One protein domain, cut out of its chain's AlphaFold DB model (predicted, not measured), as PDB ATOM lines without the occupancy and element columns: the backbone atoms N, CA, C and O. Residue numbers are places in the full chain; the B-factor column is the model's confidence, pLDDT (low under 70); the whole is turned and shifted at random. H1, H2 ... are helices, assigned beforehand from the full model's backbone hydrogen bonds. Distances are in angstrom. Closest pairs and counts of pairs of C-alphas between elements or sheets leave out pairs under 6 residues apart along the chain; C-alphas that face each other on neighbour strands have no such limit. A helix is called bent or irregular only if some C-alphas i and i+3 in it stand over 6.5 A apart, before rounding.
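Overview. This is residues 636 to 800 of the 825 residues of the protein "Protein HIR" of Piptocephalis cylindrospora (UniProt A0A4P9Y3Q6). A helical hairpin of H4 and H5 stands in the middle, with a looser group of helices at one end, where the short H1 sits between H2, H3 and H4, and a bundle of H5, H6 and H7 at the other. This bundle is up and down, each helix running against the one before it, and H8 folds back beside H7. The printed part has 165 residues with eight named helices, H1 to H8 in order, and no named strand; the class is all helix. It is only just compact, close to loose, with a radius of gyration of the C-alphas of 18.2 A, and spans 58 by 39 by 23 A.

Arrangement. H1, residues 638 to 644, touches H4, residues 698 to 716, at a steep tilt of 53 degrees, opposite ways; H4 does so with residues 698 to 706 alone, and the closest C-alphas, of Ala 644 and Ser 703, are 4.5 A apart. H1 only just touches H2, residues 660 to 675, with 3 pairs of C-alphas within 8 A, the closest those of Pro 638 and Ser 672 at 6.8 A; their lines are about perpendicular, at 80 degrees. H1 also touches H3, residues 682 to 694, closest at the C-alphas of Cys 643 and Ile 688, 6.7 A. H2 and H3 are apart. H4 and H5, residues 720 to 737, form a hairpin at a shallow tilt of 23 degrees, closest at the C-alphas of Ala 714 and Tyr 723, 5.0 A. H6, residues 740 to 763, touches H5 with residues 740 to 743 alone, closest at the C-alphas of Leu 734 and Val 743, 6.8 A. H7, residues 772 to 783, touches H5, the same way at 29 degrees, closest at the C-alphas of Ala 735 and Leu 783, 5.2 A. H6 and H7 form a hairpin at 12 degrees, with the C-alphas of Leu 750 and Thr 772 closest at 5.7 A. H8, residues 790 to 798, only just touches H7, with 3 pairs of C-alphas within 8 A, the closest those of Met 780 and Ile 793 at 6.9 A. Every O i to N i+4 pair is within hydrogen-bond range in H1, H3, H4, H5 and H8, against 11 of 12 in H2, 19 of 20 in H6 and 6 of 8 in H7.

Along the chain. H1 begins at C-alpha 638, (141.731, 202.150, 190.467). H2 is 22.6 A long, H4 26.2 A, H5 25.4 A and H6 34.8 A. H7 is only just irregular: C-alphas 778 and 781 are 6.9 A apart. H8 ends at C-alpha 798, (167.295, 170.880, 181.345).

Size, cuts and confidence. The two C-alphas farthest apart, of Thr 679 and Val 798, are 59.9 A apart. The printed part has no cut; the link from H1 to H2, residues 645 to 659, is long. Mean pLDDT of the printed part is 74.3, and it is under 70 at residues 645 to 658, 671 to 687, 754 to 769 and 797 to 800.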
ATOM      1  N   VAL A 636     149.390 202.631 189.355       87.94
ATOM      2  CA  VAL A 636     148.141 202.243 190.019       87.94
ATOM      3  C   VAL A 636     146.967 202.812 189.240       87.94
ATOM      4  O   VAL A 636     146.867 204.025 189.050       87.94
ATOM      5  N   ASP A 637     146.086 201.914 188.809       85.50
ATOM      6  CA  ASP A 637     144.825 202.204 188.135       85.50
ATOM      7  C   ASP A 637     143.666 201.665 189.006       85.50
ATOM      8  O   ASP A 637     143.518 200.441 189.144       85.50
ATOM      9  N   PRO A 638     142.863 202.549 189.632       81.19
ATOM     10  CA  PRO A 638     141.731 202.150 190.467       81.19
ATOM     11  C   PRO A 638     140.654 201.356 189.719       81.19
ATOM     12  O   PRO A 638     140.053 200.452 190.301       81.19
ATOM     13  N   TRP A 639     140.425 201.638 188.429       81.00
ATOM     14  CA  TRP A 639     139.440 200.916 187.619       81.00
ATOM     15  C   TRP A 639     139.884 199.472 187.390       81.00
ATOM     16  O   TRP A 639     139.104 198.545 187.613       81.00
ATOM     17  N   LEU A 640     141.151 199.262 187.019       81.44
ATOM     18  CA  LEU A 640     141.697 197.919 186.798       81.44
ATOM     19  C   LEU A 640     141.637 197.072 188.079       81.44
ATOM     20  O   LEU A 640     141.312 195.883 188.031       81.44
ATOM     21  N   ARG A 641     141.910 197.695 189.231       78.56
ATOM     22  CA  ARG A 641     141.848 197.040 190.540       78.56
ATOM     23  C   ARG A 641     140.424 196.656 190.947       78.56
ATOM     24  O   ARG A 641     140.221 195.522 191.379       78.56
ATOM     25  N   GLU A 642     139.442 197.544 190.783       77.50
ATOM     26  CA  GLU A 642     138.034 197.229 191.081       77.50
ATOM     27  C   GLU A 642     137.492 196.145 190.126       77.50
ATOM     28  O   GLU A 642     136.766 195.247 190.552       77.50
ATOM     29  N   CYS A 643     137.927 196.150 188.856       78.31
ATOM     30  CA  CYS A 643     137.627 195.100 187.877       78.31
ATOM     31  C   CYS A 643     138.186 193.717 188.255       78.31
ATOM     32  O   CYS A 643     137.538 192.704 187.985       78.31
ATOM     33  N   ALA A 644     139.364 193.650 188.883       74.88
ATOM     34  CA  ALA A 644     139.889 192.405 189.444       74.88
ATOM     35  C   ALA A 644     139.088 191.980 190.698       74.88
ATOM     36  O   ALA A 644     138.615 190.837 190.792       74.88
ATOM     37  N   GLY A 645     138.857 192.929 191.611       65.56
ATOM     38  CA  GLY A 645     137.949 192.844 192.760       65.56
ATOM     39  C   GLY A 645     138.324 191.813 193.843       65.56
ATOM     40  O   GLY A 645     139.130 190.906 193.613       65.56
ATOM     41  N   PRO A 646     137.685 191.861 195.027       51.69
ATOM     42  CA  PRO A 646     137.937 190.903 196.099       51.69
ATOM     43  C   PRO A 646     137.447 189.505 195.702       51.69
ATOM     44  O   PRO A 646     136.261 189.256 195.464       51.69
ATOM     45  N   GLY A 647     138.391 188.582 195.579       47.03
ATOM     46  CA  GLY A 647     138.163 187.143 195.534       47.03
ATOM     47  C   GLY A 647     139.031 186.473 196.596       47.03
ATOM     48  O   GLY A 647     139.922 187.109 197.151       47.03
ATOM     49  N   SER A 648     138.841 185.173 196.834       44.34
ATOM     50  CA  SER A 648     139.543 184.420 197.897       44.34
ATOM     51  C   SER A 648     141.085 184.424 197.819       44.34
ATOM     52  O   SER A 648     141.729 183.957 198.751       44.34
ATOM     53  N   MET A 649     141.683 184.909 196.724       45.62
ATOM     54  CA  MET A 649     143.134 185.128 196.584       45.62
ATOM     55  C   MET A 649     143.562 186.600 196.723       45.62
ATOM     56  O   MET A 649     144.755 186.857 196.866       45.62
ATOM     57  N   MET A 650     142.624 187.552 196.633       48.59
ATOM     58  CA  MET A 650     142.896 188.995 196.606       48.59
ATOM     59  C   MET A 650     142.779 189.663 197.987       48.59
ATOM     60  O   MET A 650     143.532 190.591 198.256       48.59
ATOM     61  N   ASP A 651     141.934 189.159 198.896       42.38
ATOM     62  CA  ASP A 651     141.818 189.704 200.268       42.38
ATOM     63  C   ASP A 651     143.109 189.538 201.106       42.38
ATOM     64  O   ASP A 651     143.327 190.255 202.081       42.38
ATOM     65  N   GLU A 652     144.012 188.636 200.704       45.66
ATOM     66  CA  GLU A 652     145.345 188.463 201.303       45.66
ATOM     67  C   GLU A 652     146.450 189.312 200.638       45.66
ATOM     68  O   GLU A 652     147.632 189.148 200.962       45.66
ATOM     69  N   LEU A 653     146.126 190.202 199.690       50.38
ATOM     70  CA  LEU A 653     147.115 190.994 198.938       50.38
ATOM     71  C   LEU A 653     147.670 192.194 199.714       50.38
ATOM     72  O   LEU A 653     147.825 193.298 199.192       50.38
ATOM     73  N   GLN A 654     148.076 191.959 200.959       56.59
ATOM     74  CA  GLN A 654     149.102 192.797 201.554       56.59
ATOM     75  C   GLN A 654     150.451 192.365 200.974       56.59
ATOM     76  O   GLN A 654     151.041 191.367 201.392       56.59
ATOM     77  N   ALA A 655     150.929 193.146 200.002       57.59
ATOM     78  CA  ALA A 655     152.334 193.170 199.606       57.59
ATOM     79  C   ALA A 655     153.246 193.358 200.848       57.59
ATOM     80  O   ALA A 655     152.760 193.807 201.896       57.59
ATOM     81  N   PRO A 656     154.548 193.013 200.769       62.69
ATOM     82  CA  PRO A 656     155.477 193.077 201.899       62.69
ATOM     83  C   PRO A 656     155.346 194.354 202.747       62.69
ATOM     84  O   PRO A 656     155.247 195.470 202.228       62.69
ATOM     85  N   GLN A 657     155.316 194.193 204.075       61.66
ATOM     86  CA  GLN A 657     155.188 195.321 205.003       61.66
ATOM     87  C   GLN A 657     156.390 196.265 204.824       61.66
ATOM     88  O   GLN A 657     157.520 195.870 205.084       61.66
ATOM     89  N   GLY A 658     156.133 197.507 204.401       66.62
ATOM     90  CA  GLY A 658     157.158 198.543 204.202       66.62
ATOM     91  C   GLY A 658     157.556 198.825 202.747       66.62
ATOM     92  O   GLY A 658     158.342 199.740 202.522       66.62
ATOM     93  N   GLY A 659     157.015 198.099 201.762       80.00
ATOM     94  CA  GLY A 659     157.324 198.333 200.347       80.00
ATOM     95  C   GLY A 659     156.742 199.644 199.766       80.00
ATOM     96  O   GLY A 659     155.655 200.074 200.177       80.00
ATOM     97  N   PRO A 660     157.441 200.309 198.817       83.75
ATOM     98  CA  PRO A 660     156.988 201.563 198.214       83.75
ATOM     99  C   PRO A 660     155.710 201.422 197.381       83.75
ATOM    100  O   PRO A 660     154.878 202.329 197.430       83.75
ATOM    101  N   LEU A 661     155.519 200.319 196.643       85.94
ATOM    102  CA  LEU A 661     154.301 200.116 195.853       85.94
ATOM    103  C   LEU A 661     153.090 200.013 196.781       85.94
ATOM    104  O   LEU A 661     152.097 200.699 196.558       85.94
ATOM    105  N   ARG A 662     153.196 199.266 197.886       83.25
ATOM    106  CA  ARG A 662     152.136 199.186 198.902       83.25
ATOM    107  C   ARG A 662     151.739 200.553 199.462       83.25
ATOM    108  O   ARG A 662     150.548 200.815 199.598       83.25
ATOM    109  N   HIS A 663     152.704 201.418 199.774       81.62
ATOM    110  CA  HIS A 663     152.414 202.759 200.295       81.62
ATOM    111  C   HIS A 663     151.714 203.643 199.248       81.62
ATOM    112  O   HIS A 663     150.757 204.346 199.563       81.62
ATOM    113  N   ILE A 664     152.156 203.588 197.988       86.12
ATOM    114  CA  ILE A 664     151.525 204.304 196.868       86.12
ATOM    115  C   ILE A 664     150.082 203.818 196.655       86.12
ATOM    116  O   ILE A 664     149.158 204.622 196.543       86.12
ATOM    117  N   THR A 665     149.880 202.504 196.674       83.19
ATOM    118  CA  THR A 665     148.578 201.846 196.534       83.19
ATOM    119  C   THR A 665     147.626 202.186 197.693       83.19
ATOM    120  O   THR A 665     146.439 202.392 197.462       83.19
ATOM    121  N   GLN A 666     148.131 202.351 198.923       80.69
ATOM    122  CA  GLN A 666     147.333 202.827 200.066       80.69
ATOM    123  C   GLN A 666     146.897 204.295 199.925       80.69
ATOM    124  O   GLN A 666     145.758 204.622 200.255       80.69
ATOM    125  N   LEU A 667     147.762 205.178 199.409       76.88
ATOM    126  CA  LEU A 667     147.382 206.564 199.103       76.88
ATOM    127  C   LEU A 667     146.303 206.610 198.008       76.88
ATOM    128  O   LEU A 667     145.294 207.298 198.174       76.88
ATOM    129  N   SER A 668     146.477 205.823 196.940       81.56
ATOM    130  CA  SER A 668     145.468 205.635 195.887       81.56
ATOM    131  C   SER A 668     144.112 205.205 196.462       81.56
ATOM    132  O   SER A 668     143.099 205.808 196.108       81.56
ATOM    133  N   ASP A 669     144.079 204.246 197.395       74.12
ATOM    134  CA  ASP A 669     142.832 203.788 198.024       74.12
ATOM    135  C   ASP A 669     142.116 204.906 198.789       74.12
ATOM    136  O   ASP A 669     140.907 205.084 198.634       74.12
ATOM    137  N   THR A 670     142.852 205.698 199.579       74.12
ATOM    138  CA  THR A 670     142.247 206.808 200.336       74.12
ATOM    139  C   THR A 670     141.601 207.857 199.433       74.12
ATOM    140  O   THR A 670     140.556 208.397 199.791       74.12
ATOM    141  N   LEU A 671     142.176 208.099 198.250       69.00
ATOM    142  CA  LEU A 671     141.642 209.040 197.269       69.00
ATOM    143  C   LEU A 671     140.484 208.434 196.473       69.00
ATOM    144  O   LEU A 671     139.412 209.033 196.436       69.00
ATOM    145  N   SER A 672     140.631 207.211 195.957       61.81
ATOM    146  CA  SER A 672     139.598 206.522 195.163       61.81
ATOM    147  C   SER A 672     138.276 206.357 195.928       61.81
ATOM    148  O   SER A 672     137.199 206.486 195.349       61.81
ATOM    149  N   ILE A 673     138.340 206.139 197.250       53.34
ATOM    150  CA  ILE A 673     137.160 206.102 198.132       53.34
ATOM    151  C   ILE A 673     136.455 207.469 198.198       53.34
ATOM    152  O   ILE A 673     135.231 207.522 198.312       53.34
ATOM    153  N   THR A 674     137.199 208.575 198.112       45.47
ATOM    154  CA  THR A 674     136.631 209.932 198.105       45.47
ATOM    155  C   THR A 674     136.166 210.412 196.728       45.47
ATOM    156  O   THR A 674     135.251 211.227 196.673       45.47
ATOM    157  N   THR A 675     136.728 209.915 195.622       45.38
ATOM    158  CA  THR A 675     136.616 210.571 194.304       45.38
ATOM    159  C   THR A 675     135.768 209.880 193.251       45.38
ATOM    160  O   THR A 675     135.785 210.291 192.089       45.38
ATOM    161  N   PHE A 676     134.892 208.957 193.638       44.06
ATOM    162  CA  PHE A 676     133.686 208.689 192.848       44.06
ATOM    163  C   PHE A 676     132.679 209.859 192.968       44.06
ATOM    164  O   PHE A 676     131.513 209.671 193.300       44.06
ATOM    165  N   HIS A 677     133.130 211.087 192.683       41.12
ATOM    166  CA  HIS A 677     132.349 212.327 192.697       41.12
ATOM    167  C   HIS A 677     131.415 212.437 191.476       41.12
ATOM    168  O   HIS A 677     131.449 213.393 190.705       41.12
ATOM    169  N   THR A 678     130.515 211.466 191.338       39.06
ATOM    170  CA  THR A 678     129.116 211.790 191.041       39.06
ATOM    171  C   THR A 678     128.404 212.126 192.356       39.06
ATOM    172  O   THR A 678     128.945 211.886 193.435       39.06
ATOM    173  N   THR A 679     127.180 212.660 192.307       40.31
ATOM    174  CA  THR A 679     126.369 212.901 193.521       40.31
ATOM    175  C   THR A 679     126.101 211.636 194.345       40.31
ATOM    176  O   THR A 679     125.789 211.750 195.525       40.31
ATOM    177  N   ASP A 680     126.291 210.452 193.753       44.53
ATOM    178  CA  ASP A 680     126.371 209.162 194.439       44.53
ATOM    179  C   ASP A 680     127.653 208.403 194.030       44.53
ATOM    180  O   ASP A 680     127.753 207.985 192.868       44.53
ATOM    181  N   PRO A 681     128.615 208.144 194.941       45.09
ATOM    182  CA  PRO A 681     129.806 207.335 194.640       45.09
ATOM    183  C   PRO A 681     129.482 205.861 194.365       45.09
ATOM    184  O   PRO A 681     130.221 205.158 193.673       45.09
ATOM    185  N   ILE A 682     128.321 205.408 194.840       51.62
ATOM    186  CA  ILE A 682     127.785 204.063 194.623       51.62
ATOM    187  C   ILE A 682     127.632 203.779 193.116       51.62
ATOM    188  O   ILE A 682     127.979 202.695 192.658       51.62
ATOM    189  N   CYS A 683     127.200 204.756 192.307       52.47
ATOM    190  CA  CYS A 683     126.861 204.552 190.892       52.47
ATOM    191  C   CYS A 683     128.052 204.320 189.942       52.47
ATOM    192  O   CYS A 683     127.840 203.946 188.784       52.47
ATOM    193  N   ALA A 684     129.291 204.577 190.364       55.84
ATOM    194  CA  ALA A 684     130.477 204.322 189.543       55.84
ATOM    195  C   ALA A 684     131.001 202.893 189.756       55.84
ATOM    196  O   ALA A 684     131.129 202.136 188.793       55.84
ATOM    197  N   VAL A 685     131.174 202.494 191.019       62.91
ATOM    198  CA  VAL A 685     131.473 201.108 191.413       62.91
ATOM    199  C   VAL A 685     130.382 200.154 190.916       62.91
ATOM    200  O   VAL A 685     130.682 199.101 190.359       62.91
ATOM    201  N   GLU A 686     129.112 200.545 191.021       62.94
ATOM    202  CA  GLU A 686     127.992 199.739 190.529       62.94
ATOM    203  C   GLU A 686     128.007 199.577 188.998       62.94
ATOM    204  O   GLU A 686     127.719 198.497 188.494       62.94
ATOM    205  N   ARG A 687     128.434 200.597 188.236       66.62
ATOM    206  CA  ARG A 687     128.636 200.463 186.779       66.62
ATOM    207  C   ARG A 687     129.774 199.504 186.434       66.62
ATOM    208  O   ARG A 687     129.646 198.740 185.476       66.62
ATOM    209  N   ILE A 688     130.862 199.506 187.207       71.38
ATOM    210  CA  ILE A 688     131.951 198.531 187.047       71.38
ATOM    211  C   ILE A 688     131.416 197.116 187.313       71.38
ATOM    212  O   ILE A 688     131.575 196.241 186.463       71.38
ATOM    213  N   ARG A 689     130.672 196.910 188.408       72.69
ATOM    214  CA  ARG A 689     130.032 195.620 188.737       72.69
ATOM    215  C   ARG A 689     129.072 195.139 187.655       72.69
ATOM    216  O   ARG A 689     129.234 194.023 187.181       72.69
ATOM    217  N   GLN A 690     128.166 195.991 187.179       73.56
ATOM    218  CA  GLN A 690     127.262 195.669 186.066       73.56
ATOM    219  C   GLN A 690     128.021 195.303 184.780       73.56
ATOM    220  O   GLN A 690     127.561 194.470 183.999       73.56
ATOM    221  N   THR A 691     129.199 195.891 184.549       75.69
ATOM    222  CA  THR A 691     130.049 195.547 183.398       75.69
ATOM    223  C   THR A 691     130.706 194.173 183.580       75.69
ATOM    224  O   THR A 691     130.696 193.377 182.643       75.69
ATOM    225  N   ILE A 692     131.186 193.852 184.787       77.12
ATOM    226  CA  ILE A 692     131.706 192.521 185.156       77.12
ATOM    227  C   ILE A 692     130.610 191.445 185.066       77.12
ATOM    228  O   ILE A 692     130.858 190.350 184.571       77.12
ATOM    229  N   GLU A 693     129.387 191.743 185.509       76.06
ATOM    230  CA  GLU A 693     128.244 190.826 185.401       76.06
ATOM    231  C   GLU A 693     127.838 190.572 183.943       76.06
ATOM    232  O   GLU A 693     127.403 189.470 183.603       76.06
ATOM    233  N   ARG A 694     128.005 191.571 183.065       77.69
ATOM    234  CA  ARG A 694     127.712 191.444 181.630       77.69
ATOM    235  C   ARG A 694     128.798 190.693 180.855       77.69
ATOM    236  O   ARG A 694     128.482 190.080 179.837       77.69
ATOM    237  N   ASP A 695     130.052 190.752 181.301       80.38
ATOM    238  CA  ASP A 695     131.189 190.065 180.683       80.38
ATOM    239  C   ASP A 695     131.959 189.225 181.713       80.38
ATOM    240  O   ASP A 695     132.895 189.685 182.371       80.38
ATOM    241  N   GLY A 696     131.598 187.942 181.801       70.06
ATOM    242  CA  GLY A 696     132.231 186.990 182.716       70.06
ATOM    243  C   GLY A 696     133.732 186.758 182.484       70.06
ATOM    244  O   GLY A 696     134.392 186.219 183.372       70.06
ATOM    245  N   ASN A 697     134.296 187.175 181.342       81.56
ATOM    246  CA  ASN A 697     135.735 187.086 181.082       81.56
ATOM    247  C   ASN A 697     136.503 188.317 181.586       81.56
ATOM    248  O   ASN A 697     137.699 188.205 181.881       81.56
ATOM    249  N   LEU A 698     135.834 189.472 181.725       81.81
ATOM    250  CA  LEU A 698     136.453 190.742 182.120       81.81
ATOM    251  C   LEU A 698     137.236 190.605 183.427       81.81
ATOM    252  O   LEU A 698     138.380 191.044 183.503       81.81
ATOM    253  N   ARG A 699     136.659 189.933 184.430       81.81
ATOM    254  CA  ARG A 699     137.283 189.769 185.750       81.81
ATOM    255  C   ARG A 699     138.565 188.937 185.715       81.81
ATOM    256  O   ARG A 699     139.542 189.288 186.376       81.81
ATOM    257  N   SER A 700     138.576 187.845 184.950       80.31
ATOM    258  CA  SER A 700     139.761 186.989 184.794       80.31
ATOM    259  C   SER A 700     140.873 187.720 184.040       80.31
ATOM    260  O   SER A 700     142.019 187.699 184.479       80.31
ATOM    261  N   SER A 701     140.518 188.439 182.969       85.31
ATOM    262  CA  SER A 701     141.454 189.268 182.202       85.31
ATOM    263  C   SER A 701     142.048 190.395 183.059       85.31
ATOM    264  O   SER A 701     143.264 190.483 183.213       85.31
ATOM    265  N   ALA A 702     141.197 191.185 183.726       84.88
ATOM    266  CA  ALA A 702     141.612 192.269 184.616       84.88
ATOM    267  C   ALA A 702     142.491 191.776 185.776       84.88
ATOM    268  O   ALA A 702     143.440 192.455 186.149       84.88
ATOM    269  N   SER A 703     142.232 190.577 186.310       84.31
ATOM    270  CA  SER A 703     143.070 189.974 187.358       84.31
ATOM    271  C   SER A 703     144.490 189.652 186.879       84.31
ATOM    272  O   SER A 703     145.434 189.832 187.646       84.31
ATOM    273  N   LEU A 704     144.658 189.187 185.634       87.88
ATOM    274  CA  LEU A 704     145.980 188.949 185.041       87.88
ATOM    275  C   LEU A 704     146.701 190.275 184.777       87.88
ATOM    276  O   LEU A 704     147.802 190.471 185.285       87.88
ATOM    277  N   THR A 705     146.043 191.215 184.093       89.00
ATOM    278  CA  THR A 705     146.614 192.535 183.773       89.00
ATOM    279  C   THR A 705     146.942 193.354 185.023       89.00
ATOM    280  O   THR A 705     147.934 194.082 185.038       89.00
ATOM    281  N   TYR A 706     146.177 193.207 186.109       88.31
ATOM    282  CA  TYR A 706     146.509 193.795 187.407       88.31
ATOM    283  C   TYR A 706     147.814 193.218 187.976       88.31
ATOM    284  O   TYR A 706     148.680 193.982 188.397       88.31
ATOM    285  N   LEU A 707     147.991 191.891 187.966       89.12
ATOM    286  CA  LEU A 707     149.213 191.245 188.463       89.12
ATOM    287  C   LEU A 707     150.444 191.601 187.614       89.12
ATOM    288  O   LEU A 707     151.499 191.881 188.180       89.12
ATOM    289  N   GLU A 708     150.286 191.655 186.290       90.31
ATOM    290  CA  GLU A 708     151.299 192.137 185.338       90.31
ATOM    291  C   GLU A 708     151.695 193.590 185.677       90.31
ATOM    292  O   GLU A 708     152.862 193.875 185.946       90.31
ATOM    293  N   SER A 709     150.709 194.481 185.844       89.81
ATOM    294  CA  SER A 709     150.934 195.885 186.229       89.81
ATOM    295  C   SER A 709     151.631 196.036 187.589       89.81
ATOM    296  O   SER A 709     152.484 196.907 187.750       89.81
ATOM    297  N   GLN A 710     151.305 195.201 188.586       88.69
ATOM    298  CA  GLN A 710     151.972 195.235 189.896       88.69
ATOM    299  C   GLN A 710     153.434 194.758 189.827       88.69
ATOM    300  O   GLN A 710     154.281 195.283 190.554       88.69
ATOM    301  N   MET A 711     153.752 193.794 188.955       89.94
ATOM    302  CA  MET A 711     155.132 193.368 188.706       89.94
ATOM    303  C   MET A 711     155.951 194.495 188.064       89.94
ATOM    304  O   MET A 711     157.016 194.844 188.580       89.94
ATOM    305  N   ASP A 712     155.434 195.109 187.001       88.94
ATOM    306  CA  ASP A 712     156.114 196.203 186.299       88.94
ATOM    307  C   ASP A 712     156.267 197.443 187.189       88.94
ATOM    308  O   ASP A 712     157.339 198.054 187.240       88.94
ATOM    309  N   ALA A 713     155.243 197.775 187.980       89.81
ATOM    310  CA  ALA A 713     155.319 198.861 188.949       89.81
ATOM    311  C   ALA A 713     156.388 198.605 190.026       89.81
ATOM    312  O   ALA A 713     157.142 199.517 190.371       89.81
ATOM    313  N   ALA A 714     156.515 197.370 190.526       89.31
ATOM    314  CA  ALA A 714     157.551 197.016 191.494       89.31
ATOM    315  C   ALA A 714     158.971 197.118 190.901       89.31
ATOM    316  O   ALA A 714     159.877 197.611 191.579       89.31
ATOM    317  N   LEU A 715     159.166 196.732 189.631       87.38
ATOM    318  CA  LEU A 715     160.432 196.936 188.910       87.38
ATOM    319  C   LEU A 715     160.742 198.427 188.721       87.38
ATOM    320  O   LEU A 715     161.838 198.875 189.062       87.38
ATOM    321  N   LEU A 716     159.775 199.223 188.251       87.25
ATOM    322  CA  LEU A 716     159.941 200.669 188.048       87.25
ATOM    323  C   LEU A 716     160.274 201.416 189.346       87.25
ATOM    324  O   LEU A 716     161.052 202.374 189.308       87.25
ATOM    325  N   LEU A 717     159.731 200.958 190.478       86.75
ATOM    326  CA  LEU A 717     160.006 201.458 191.828       86.75
ATOM    327  C   LEU A 717     161.280 200.865 192.464       86.75
ATOM    328  O   LEU A 717     161.564 201.169 193.626       86.75
ATOM    329  N   ASN A 718     162.064 200.065 191.728       84.94
ATOM    330  CA  ASN A 718     163.292 199.415 192.200       84.94
ATOM    331  C   ASN A 718     163.085 198.519 193.449       84.94
ATOM    332  O   ASN A 718     163.986 198.376 194.283       84.94
ATOM    333  N   SER A 719     161.895 197.919 193.574       87.56
ATOM    334  CA  SER A 719     161.414 197.156 194.732       87.56
ATOM    335  C   SER A 719     161.413 195.649 194.452       87.56
ATOM    336  O   SER A 719     160.396 195.033 194.129       87.56
ATOM    337  N   LEU A 720     162.593 195.033 194.561       86.44
ATOM    338  CA  LEU A 720     162.795 193.615 194.230       86.44
ATOM    339  C   LEU A 720     162.005 192.651 195.136       86.44
ATOM    340  O   LEU A 720     161.640 191.564 194.695       86.44
ATOM    341  N   GLU A 721     161.702 193.041 196.376       86.75
ATOM    342  CA  GLU A 721     160.896 192.231 197.301       86.75
ATOM    343  C   GLU A 721     159.410 192.220 196.919       86.75
ATOM    344  O   GLU A 721     158.782 191.158 196.913       86.75
ATOM    345  N   GLU A 722     158.855 193.376 196.537       87.94
ATOM    346  CA  GLU A 722     157.487 193.463 196.015       87.94
ATOM    347  C   GLU A 722     157.381 192.751 194.661       87.94
ATOM    348  O   GLU A 722     156.436 191.993 194.453       87.94
ATOM    349  N   TYR A 723     158.381 192.890 193.781       90.06
ATOM    350  CA  TYR A 723     158.427 192.151 192.516       90.06
ATOM    351  C   TYR A 723     158.395 190.635 192.745       90.06
ATOM    352  O   TYR A 723     157.579 189.939 192.146       90.06
ATOM    353  N   ALA A 724     159.217 190.117 193.664       88.56
ATOM    354  CA  ALA A 724     159.243 188.694 194.002       88.56
ATOM    355  C   ALA A 724     157.902 188.185 194.568       88.56
ATOM    356  O   ALA A 724     157.506 187.046 194.303       88.56
ATOM    357  N   TYR A 725     157.200 189.017 195.344       88.62
ATOM    358  CA  TYR A 725     155.863 188.716 195.860       88.62
ATOM    359  C   TYR A 725     154.824 188.644 194.730       88.62
ATOM    360  O   TYR A 725     154.108 187.644 194.606       88.62
ATOM    361  N   TRP A 726     154.769 189.669 193.875       89.00
ATOM    362  CA  TRP A 726     153.809 189.746 192.773       89.00
ATOM    363  C   TRP A 726     154.061 188.673 191.711       89.00
ATOM    364  O   TRP A 726     153.115 188.004 191.302       89.00
ATOM    365  N   LEU A 727     155.324 188.394 191.379       91.00
ATOM    366  CA  LEU A 727     155.730 187.310 190.482       91.00
ATOM    367  C   LEU A 727     155.243 185.933 190.969       91.00
ATOM    368  O   LEU A 727     154.758 185.130 190.171       91.00
ATOM    369  N   LYS A 728     155.295 185.656 192.280       89.62
ATOM    370  CA  LYS A 728     154.747 184.411 192.854       89.62
ATOM    371  C   LYS A 728     153.223 184.345 192.755       89.62
ATOM    372  O   LYS A 728     152.685 183.281 192.447       89.62
ATOM    373  N   ARG A 729     152.515 185.459 192.982       87.94
ATOM    374  CA  ARG A 729     151.049 185.532 192.815       87.94
ATOM    375  C   ARG A 729     150.635 185.400 191.339       87.94
ATOM    376  O   ARG A 729     149.659 184.708 191.061       87.94
ATOM    377  N   TYR A 730     151.405 185.961 190.405       90.69
ATOM    378  CA  TYR A 730     151.220 185.785 188.960       90.69
ATOM    379  C   TYR A 730     151.448 184.330 188.529       90.69
ATOM    380  O   TYR A 730     150.569 183.735 187.913       90.69
ATOM    381  N   ALA A 731     152.548 183.698 188.955       89.56
ATOM    382  CA  ALA A 731     152.809 182.281 188.686       89.56
ATOM    383  C   ALA A 731     151.710 181.353 189.247       89.56
ATOM    384  O   ALA A 731     151.291 180.420 188.564       89.56
ATOM    385  N   LEU A 732     151.194 181.631 190.455       89.38
ATOM    386  CA  LEU A 732     150.031 180.930 191.020       89.38
ATOM    387  C   LEU A 732     148.781 181.084 190.139       89.38
ATOM    388  O   LEU A 732     148.072 180.105 189.908       89.38
ATOM    389  N   ARG A 733     148.515 182.295 189.634       87.94
ATOM    390  CA  ARG A 733     147.359 182.571 188.772       87.94
ATOM    391  C   ARG A 733     147.480 181.872 187.414       87.94
ATOM    392  O   ARG A 733     146.543 181.189 187.016       87.94
ATOM    393  N   LEU A 734     148.639 181.955 186.757       89.25
ATOM    394  CA  LEU A 734     148.909 181.257 185.493       89.25
ATOM    395  C   LEU A 734     148.814 179.726 185.626       89.25
ATOM    396  O   LEU A 734     148.327 179.057 184.715       89.25
ATOM    397  N   ALA A 735     149.243 179.164 186.763       86.81
ATOM    398  CA  ALA A 735     149.117 177.733 187.046       86.81
ATOM    399  C   ALA A 735     147.654 177.280 187.225       86.81
ATOM    400  O   ALA A 735     147.324 176.145 186.871       86.81
ATOM    401  N   GLY A 736     146.793 178.157 187.754       85.00
ATOM    402  CA  GLY A 736     145.354 177.920 187.900       85.00
ATOM    403  C   GLY A 736     144.571 178.063 186.591       85.00
ATOM    404  O   GLY A 736     143.736 177.213 186.298       85.00
ATOM    405  N   ASP A 737     144.876 179.093 185.797       83.38
ATOM    406  CA  ASP A 737     144.176 179.400 184.535       83.38
ATOM    407  C   ASP A 737     144.695 178.582 183.327       83.38
ATOM    408  O   ASP A 737     144.112 178.624 182.247       83.38
ATOM    409  N   GLU A 738     145.771 177.805 183.505       85.31
ATOM    410  CA  GLU A 738     146.398 176.938 182.486       85.31
ATOM    411  C   GLU A 738     146.990 177.686 181.269       85.31
ATOM    412  O   GLU A 738     147.111 177.145 180.166       85.31
ATOM    413  N   GLU A 739     147.415 178.930 181.493       82.38
ATOM    414  CA  GLU A 739     147.869 179.913 180.499       82.38
ATOM    415  C   GLU A 739     149.268 179.609 179.912       82.38
ATOM    416  O   GLU A 739     150.262 180.295 180.160       82.38
ATOM    417  N   VAL A 740     149.345 178.557 179.089       85.69
ATOM    418  CA  VAL A 740     150.572 178.045 178.441       85.69
ATOM    419  C   VAL A 740     151.419 179.122 177.745       85.69
ATOM    420  O   VAL A 740     152.647 179.071 177.835       85.69
ATOM    421  N   GLY A 741     150.791 180.075 177.048       86.38
ATOM    422  CA  GLY A 741     151.498 181.121 176.297       86.38
ATOM    423  C   GLY A 741     152.287 182.056 177.214       86.38
ATOM    424  O   GLY A 741     153.510 182.136 177.107       86.38
ATOM    425  N   ARG A 742     151.590 182.671 178.176       89.12
ATOM    426  CA  ARG A 742     152.175 183.573 179.181       89.12
ATOM    427  C   ARG A 742     153.225 182.882 180.051       89.12
ATOM    428  O   ARG A 742     154.235 183.489 180.383       89.12
ATOM    429  N   VAL A 743     153.042 181.598 180.382       89.06
ATOM    430  CA  VAL A 743     154.060 180.820 181.118       89.06
ATOM    431  C   VAL A 743     155.351 180.670 180.307       89.06
ATOM    432  O   VAL A 743     156.435 180.833 180.869       89.06
ATOM    433  N   ARG A 744     155.266 180.383 178.999       89.12
ATOM    434  CA  ARG A 744     156.458 180.283 178.139       89.12
ATOM    435  C   ARG A 744     157.170 181.632 178.018       89.12
ATOM    436  O   ARG A 744     158.388 181.679 178.159       89.12
ATOM    437  N   GLU A 745     156.412 182.706 177.805       88.88
ATOM    438  CA  GLU A 745     156.935 184.073 177.736       88.88
ATOM    439  C   GLU A 745     157.622 184.494 179.045       88.88
ATOM    440  O   GLU A 745     158.753 184.967 179.017       88.88
ATOM    441  N   LEU A 746     157.002 184.235 180.201       89.12
ATOM    442  CA  LEU A 746     157.573 184.540 181.515       89.12
ATOM    443  C   LEU A 746     158.913 183.823 181.752       89.12
ATOM    444  O   LEU A 746     159.871 184.445 182.213       89.12
ATOM    445  N   LEU A 747     158.993 182.527 181.433       86.81
ATOM    446  CA  LEU A 747     160.226 181.746 181.583       86.81
ATOM    447  C   LEU A 747     161.323 182.223 180.620       86.81
ATOM    448  O   LEU A 747     162.474 182.363 181.032       86.81
ATOM    449  N   GLN A 748     160.965 182.527 179.370       86.81
ATOM    450  CA  GLN A 748     161.899 183.058 178.378       86.81
ATOM    451  C   GLN A 748     162.413 184.453 178.767       86.81
ATOM    452  O   GLN A 748     163.613 184.699 178.701       86.81
ATOM    453  N   ASN A 749     161.543 185.345 179.246       85.19
ATOM    454  CA  ASN A 749     161.940 186.677 179.703       85.19
ATOM    455  C   ASN A 749     162.890 186.601 180.909       85.19
ATOM    456  O   ASN A 749     163.897 187.305 180.932       85.19
ATOM    457  N   LEU A 750     162.643 185.708 181.876       84.00
ATOM    458  CA  LEU A 750     163.553 185.505 183.013       84.00
ATOM    459  C   LEU A 750     164.923 184.931 182.600       84.00
ATOM    460  O   LEU A 750     165.927 185.296 183.214       84.00
ATOM    461  N   GLN A 751     164.987 184.085 181.564       80.56
ATOM    462  CA  GLN A 751     166.257 183.609 180.993       80.56
ATOM    463  C   GLN A 751     167.002 184.720 180.241       80.56
ATOM    464  O   GLN A 751     168.146 185.009 180.584       80.56
ATOM    465  N   ASN A 752     166.340 185.414 179.310       78.38
ATOM    466  CA  ASN A 752     166.925 186.527 178.551       78.38
ATOM    467  C   ASN A 752     167.478 187.627 179.481       78.38
ATOM    468  O   ASN A 752     168.543 188.190 179.235       78.38
ATOM    469  N   MET A 753     166.774 187.915 180.582       70.31
ATOM    470  CA  MET A 753     167.236 188.857 181.606       70.31
ATOM    471  C   MET A 753     168.496 188.358 182.335       70.31
ATOM    472  O   MET A 753     169.339 189.174 182.690       70.31
ATOM    473  N   SER A 754     168.674 187.044 182.527       67.56
ATOM    474  CA  SER A 754     169.924 186.485 183.070       67.56
ATOM    475  C   SER A 754     171.107 186.684 182.120       67.56
ATOM    476  O   SER A 754     172.195 187.018 182.581       67.56
ATOM    477  N   GLU A 755     170.909 186.505 180.813       63.50
ATOM    478  CA  GLU A 755     171.957 186.705 179.799       63.50
ATOM    479  C   GLU A 755     172.343 188.191 179.676       63.50
ATOM    480  O   GLU A 755     173.524 188.543 179.629       63.50
ATOM    481  N   ALA A 756     171.350 189.087 179.705       60.25
ATOM    482  CA  ALA A 756     171.573 190.530 179.688       60.25
ATOM    483  C   ALA A 756     172.363 191.025 180.918       60.25
ATOM    484  O   ALA A 756     173.217 191.901 180.784       60.25
ATOM    485  N   GLU A 757     172.140 190.444 182.104       59.81
ATOM    486  CA  GLU A 757     172.911 190.768 183.314       59.81
ATOM    487  C   GLU A 757     174.384 190.353 183.247       59.81
ATOM    488  O   GLU A 757     175.235 190.993 183.873       59.81
ATOM    489  N   GLU A 758     174.707 189.283 182.525       56.66
ATOM    490  CA  GLU A 758     176.093 188.861 182.310       56.66
ATOM    491  C   GLU A 758     176.794 189.784 181.298       56.66
ATOM    492  O   GLU A 758     177.960 190.135 181.491       56.66
ATOM    493  N   ALA A 759     176.066 190.300 180.301       54.81
ATOM    494  CA  ALA A 759     176.573 191.323 179.385       54.81
ATOM    495  C   ALA A 759     176.782 192.698 180.058       54.81
ATOM    496  O   ALA A 759     177.808 193.346 179.833       54.81
ATOM    497  N   ASP A 760     175.863 193.157 180.919       54.91
ATOM    498  CA  ASP A 760     175.978 194.481 181.558       54.91
ATOM    499  C   ASP A 760     177.060 194.533 182.660       54.91
ATOM    500  O   ASP A 760     177.624 195.598 182.931       54.91
ATOM    501  N   GLN A 761     177.461 193.381 183.216       49.50
ATOM    502  CA  GLN A 761     178.667 193.261 184.055       49.50
ATOM    503  C   GLN A 761     179.958 193.612 183.296       49.50
ATOM    504  O   GLN A 761     180.894 194.141 183.896       49.50
ATOM    505  N   ILE A 762     180.006 193.362 181.984       51.75
ATOM    506  CA  ILE A 762     181.134 193.727 181.112       51.75
ATOM    507  C   ILE A 762     181.060 195.223 180.736       51.75
ATOM    508  O   ILE A 762     182.090 195.857 180.505       51.75
ATOM    509  N   SER A 763     179.853 195.804 180.701       45.31
ATOM    510  CA  SER A 763     179.598 197.197 180.290       45.31
ATOM    511  C   SER A 763     179.739 198.230 181.424       45.31
ATOM    512  O   SER A 763     179.999 199.406 181.159       45.31
ATOM    513  N   GLY A 764     179.578 197.809 182.685       38.72
ATOM    514  CA  GLY A 764     179.718 198.664 183.869       38.72
ATOM    515  C   GLY A 764     178.503 199.550 184.187       38.72
ATOM    516  O   GLY A 764     178.646 200.545 184.903       38.72
ATOM    517  N   ARG A 765     177.306 199.229 183.675       41.47
ATOM    518  CA  ARG A 765     176.070 199.985 183.961       41.47
ATOM    519  C   ARG A 765     175.457 199.581 185.308       41.47
ATOM    520  O   ARG A 765     175.016 198.456 185.505       41.47
ATOM    521  N   GLY A 766     175.405 200.528 186.246       41.66
ATOM    522  CA  GLY A 766     175.008 200.299 187.642       41.66
ATOM    523  C   GLY A 766     173.502 200.172 187.917       41.66
ATOM    524  O   GLY A 766     172.991 200.897 188.768       41.66
ATOM    525  N   HIS A 767     172.789 199.268 187.240       52.94
ATOM    526  CA  HIS A 767     171.419 198.901 187.625       52.94
ATOM    527  C   HIS A 767     171.411 197.932 188.828       52.94
ATOM    528  O   HIS A 767     172.347 197.156 189.027       52.94
ATOM    529  N   LYS A 768     170.351 197.962 189.654       57.19
ATOM    530  CA  LYS A 768     170.150 196.976 190.735       57.19
ATOM    531  C   LYS A 768     169.912 195.595 190.102       57.19
ATOM    532  O   LYS A 768     168.885 195.394 189.464       57.19
ATOM    533  N   ARG A 769     170.844 194.659 190.311       65.56
ATOM    534  CA  ARG A 769     170.775 193.273 189.816       65.56
ATOM    535  C   ARG A 769     169.477 192.577 190.251       65.56
ATOM    536  O   ARG A 769     169.191 192.491 191.447       65.56
ATOM    537  N   ILE A 770     168.726 192.051 189.294       72.62
ATOM    538  CA  ILE A 770     167.502 191.273 189.456       72.62
ATOM    539  C   ILE A 770     167.915 189.795 189.567       72.62
ATOM    540  O   ILE A 770     168.412 189.226 188.606       72.62
ATOM    541  N   PRO A 771     167.717 189.104 190.704       74.81
ATOM    542  CA  PRO A 771     168.193 187.728 190.867       74.81
ATOM    543  C   PRO A 771     167.310 186.707 190.114       74.81
ATOM    544  O   PRO A 771     166.628 185.880 190.719       74.81
ATOM    545  N   THR A 772     167.345 186.740 188.781       78.31
ATOM    546  CA  THR A 772     166.565 185.918 187.837       78.31
ATOM    547  C   THR A 772     166.672 184.422 188.125       78.31
ATOM    548  O   THR A 772     165.644 183.781 188.338       78.31
ATOM    549  N   LYS A 773     167.893 183.875 188.260       77.06
ATOM    550  CA  LYS A 773     168.124 182.455 188.612       77.06
ATOM    551  C   LYS A 773     167.487 182.068 189.968       77.06
ATOM    552  O   LYS A 773     167.036 180.938 190.133       77.06
ATOM    553  N   LYS A 774     167.366 182.996 190.933       84.00
ATOM    554  CA  LYS A 774     166.635 182.764 192.201       84.00
ATOM    555  C   LYS A 774     165.123 182.756 191.973       84.00
ATOM    556  O   LYS A 774     164.436 181.874 192.477       84.00
ATOM    557  N   TYR A 775     164.603 183.722 191.218       86.06
ATOM    558  CA  TYR A 775     163.172 183.819 190.935       86.06
ATOM    559  C   TYR A 775     162.648 182.641 190.114       86.06
ATOM    560  O   TYR A 775     161.570 182.137 190.418       86.06
ATOM    561  N   LEU A 776     163.432 182.146 189.151       83.81
ATOM    562  CA  LEU A 776     163.129 180.937 188.386       83.81
ATOM    563  C   LEU A 776     162.932 179.728 189.324       83.81
ATOM    564  O   LEU A 776     161.876 179.092 189.302       83.81
ATOM    565  N   LYS A 777     163.893 179.481 190.230       84.50
ATOM    566  CA  LYS A 777     163.828 178.403 191.239       84.50
ATOM    567  C   LYS A 777     162.649 178.551 192.203       84.50
ATOM    568  O   LYS A 777     162.061 177.548 192.601       84.50
ATOM    569  N   ASP A 778     162.272 179.783 192.532       85.31
ATOM    570  CA  ASP A 778     161.126 180.089 193.391       85.31
ATOM    571  C   ASP A 778     159.759 179.832 192.710       85.31
ATOM    572  O   ASP A 778     158.810 179.456 193.401       85.31
ATOM    573  N   ILE A 779     159.627 180.027 191.386       89.75
ATOM    574  CA  ILE A 779     158.343 179.866 190.663       89.75
ATOM    575  C   ILE A 779     158.167 178.515 189.964       89.75
ATOM    576  O   ILE A 779     157.029 178.070 189.799       89.75
ATOM    577  N   MET A 780     159.243 177.827 189.570       85.69
ATOM    578  CA  MET A 780     159.144 176.532 188.880       85.69
ATOM    579  C   MET A 780     158.322 175.481 189.653       85.69
ATOM    580  O   MET A 780     157.469 174.848 189.027       85.69
ATOM    581  N   PRO A 781     158.463 175.312 190.989       88.12
ATOM    582  CA  PRO A 781     157.630 174.379 191.755       88.12
ATOM    583  C   PRO A 781     156.142 174.758 191.764       88.12
ATOM    584  O   PRO A 781     155.282 173.878 191.769       88.12
ATOM    585  N   ILE A 782     155.835 176.061 191.739       87.12
ATOM    586  CA  ILE A 782     154.464 176.586 191.702       87.12
ATOM    587  C   ILE A 782     153.810 176.214 190.371       87.12
ATOM    588  O   ILE A 782     152.741 175.608 190.354       87.12
ATOM    589  N   LEU A 783     154.482 176.508 189.256       87.75
ATOM    590  CA  LEU A 783     154.001 176.175 187.914       87.75
ATOM    591  C   LEU A 783     153.888 174.648 187.713       87.75
ATOM    592  O   LEU A 783     152.938 174.171 187.091       87.75
ATOM    593  N   ALA A 784     154.806 173.862 188.290       84.88
ATOM    594  CA  ALA A 784     154.846 172.401 188.156       84.88
ATOM    595  C   ALA A 784     153.724 171.670 188.912       84.88
ATOM    596  O   ALA A 784     153.507 170.476 188.680       84.88
ATOM    597  N   SER A 785     152.988 172.372 189.782       86.38
ATOM    598  CA  SER A 785     151.788 171.842 190.436       86.38
ATOM    599  C   SER A 785     150.691 171.466 189.427       86.38
ATOM    600  O   SER A 785     149.969 170.489 189.647       86.38
ATOM    601  N   ASN A 786     150.612 172.158 188.279       85.50
ATOM    602  CA  ASN A 786     149.690 171.817 187.201       85.50
ATOM    603  C   ASN A 786     150.341 170.858 186.186       85.50
ATOM    604  O   ASN A 786     151.328 171.176 185.520       85.50
ATOM    605  N   ARG A 787     149.715 169.688 185.998       83.75
ATOM    606  CA  ARG A 787     150.147 168.635 185.061       83.75
ATOM    607  C   ARG A 787     150.304 169.104 183.610       83.75
ATOM    608  O   ARG A 787     151.141 168.553 182.904       83.75
ATOM    609  N   ARG A 788     149.526 170.091 183.145       81.44
ATOM    610  CA  ARG A 788     149.626 170.606 181.765       81.44
ATOM    611  C   ARG A 788     150.892 171.433 181.532       81.44
ATOM    612  O   ARG A 788     151.429 171.405 180.428       81.44
ATOM    613  N   LEU A 789     151.402 172.106 182.565       84.62
ATOM    614  CA  LEU A 789     152.596 172.952 182.475       84.62
ATOM    615  C   LEU A 789     153.906 172.166 182.650       84.62
ATOM    616  O   LEU A 789     154.947 172.604 182.167       84.62
ATOM    617  N   GLN A 790     153.863 170.977 183.268       83.00
ATOM    618  CA  GLN A 790     155.049 170.150 183.554       83.00
ATOM    619  C   GLN A 790     155.941 169.883 182.333       83.00
ATOM    620  O   GLN A 790     157.161 169.916 182.466       83.00
ATOM    621  N   ARG A 791     155.363 169.677 181.140       81.88
ATOM    622  CA  ARG A 791     156.140 169.462 179.906       81.88
ATOM    623  C   ARG A 791     156.974 170.687 179.520       81.88
ATOM    624  O   ARG A 791     158.123 170.532 179.132       81.88
ATOM    625  N   ILE A 792     156.403 171.884 179.650       81.88
ATOM    626  CA  ILE A 792     157.097 173.144 179.351       81.88
ATOM    627  C   ILE A 792     158.192 173.354 180.394       81.88
ATOM    628  O   ILE A 792     159.338 173.579 180.047       81.88
ATOM    629  N   ILE A 793     157.876 173.188 181.677       81.56
ATOM    630  CA  ILE A 793     158.844 173.378 182.768       81.56
ATOM    631  C   ILE A 793     160.030 172.412 182.635       81.56
ATOM    632  O   ILE A 793     161.157 172.799 182.933       81.56
ATOM    633  N   GLN A 794     159.807 171.194 182.127       79.38
ATOM    634  CA  GLN A 794     160.889 170.265 181.798       79.38
ATOM    635  C   GLN A 794     161.838 170.823 180.724       79.38
ATOM    636  O   GLN A 794     163.046 170.770 180.945       79.38
ATOM    637  N   GLU A 795     161.325 171.419 179.637       79.44
ATOM    638  CA  GLU A 795     162.144 172.082 178.598       79.44
ATOM    639  C   GLU A 795     163.087 173.138 179.204       79.44
ATOM    640  O   GLU A 795     164.263 173.178 178.861       79.44
ATOM    641  N   TYR A 796     162.601 173.945 180.156       72.81
ATOM    642  CA  TYR A 796     163.397 175.001 180.800       72.81
ATOM    643  C   TYR A 796     164.293 174.491 181.946       72.81
ATOM    644  O   TYR A 796     165.295 175.129 182.258       72.81
ATOM    645  N   SER A 797     163.981 173.337 182.551       65.62
ATOM    646  CA  SER A 797     164.789 172.733 183.628       65.62
ATOM    647  C   SER A 797     166.085 172.071 183.150       65.62
ATOM    648  O   SER A 797     167.051 172.016 183.904       65.62
ATOM    649  N   VAL A 798     166.123 171.580 181.906       52.09
ATOM    650  CA  VAL A 798     167.295 170.880 181.345       52.09
ATOM    651  C   VAL A 798     168.461 171.843 181.089       52.09
ATOM    652  O   VAL A 798     169.617 171.458 181.240       52.09
ATOM    653  N   ASN A 799     168.169 173.113 180.800       51.56
ATOM    654  CA  ASN A 799     169.196 174.121 180.533       51.56
ATOM    655  C   ASN A 799     169.948 174.588 181.800       51.56
ATOM    656  O   ASN A 799     171.019 175.164 181.664       51.56
ATOM    657  N   GLU A 800     169.445 174.345 183.022       49.09
ATOM    658  CA  GLU A 800     170.210 174.658 184.248       49.09
ATOM    659  C   GLU A 800     171.331 173.641 184.534       49.09
ATOM    660  O   GLU A 800     172.292 173.984 185.217       49.09
TER     661      GLU A 800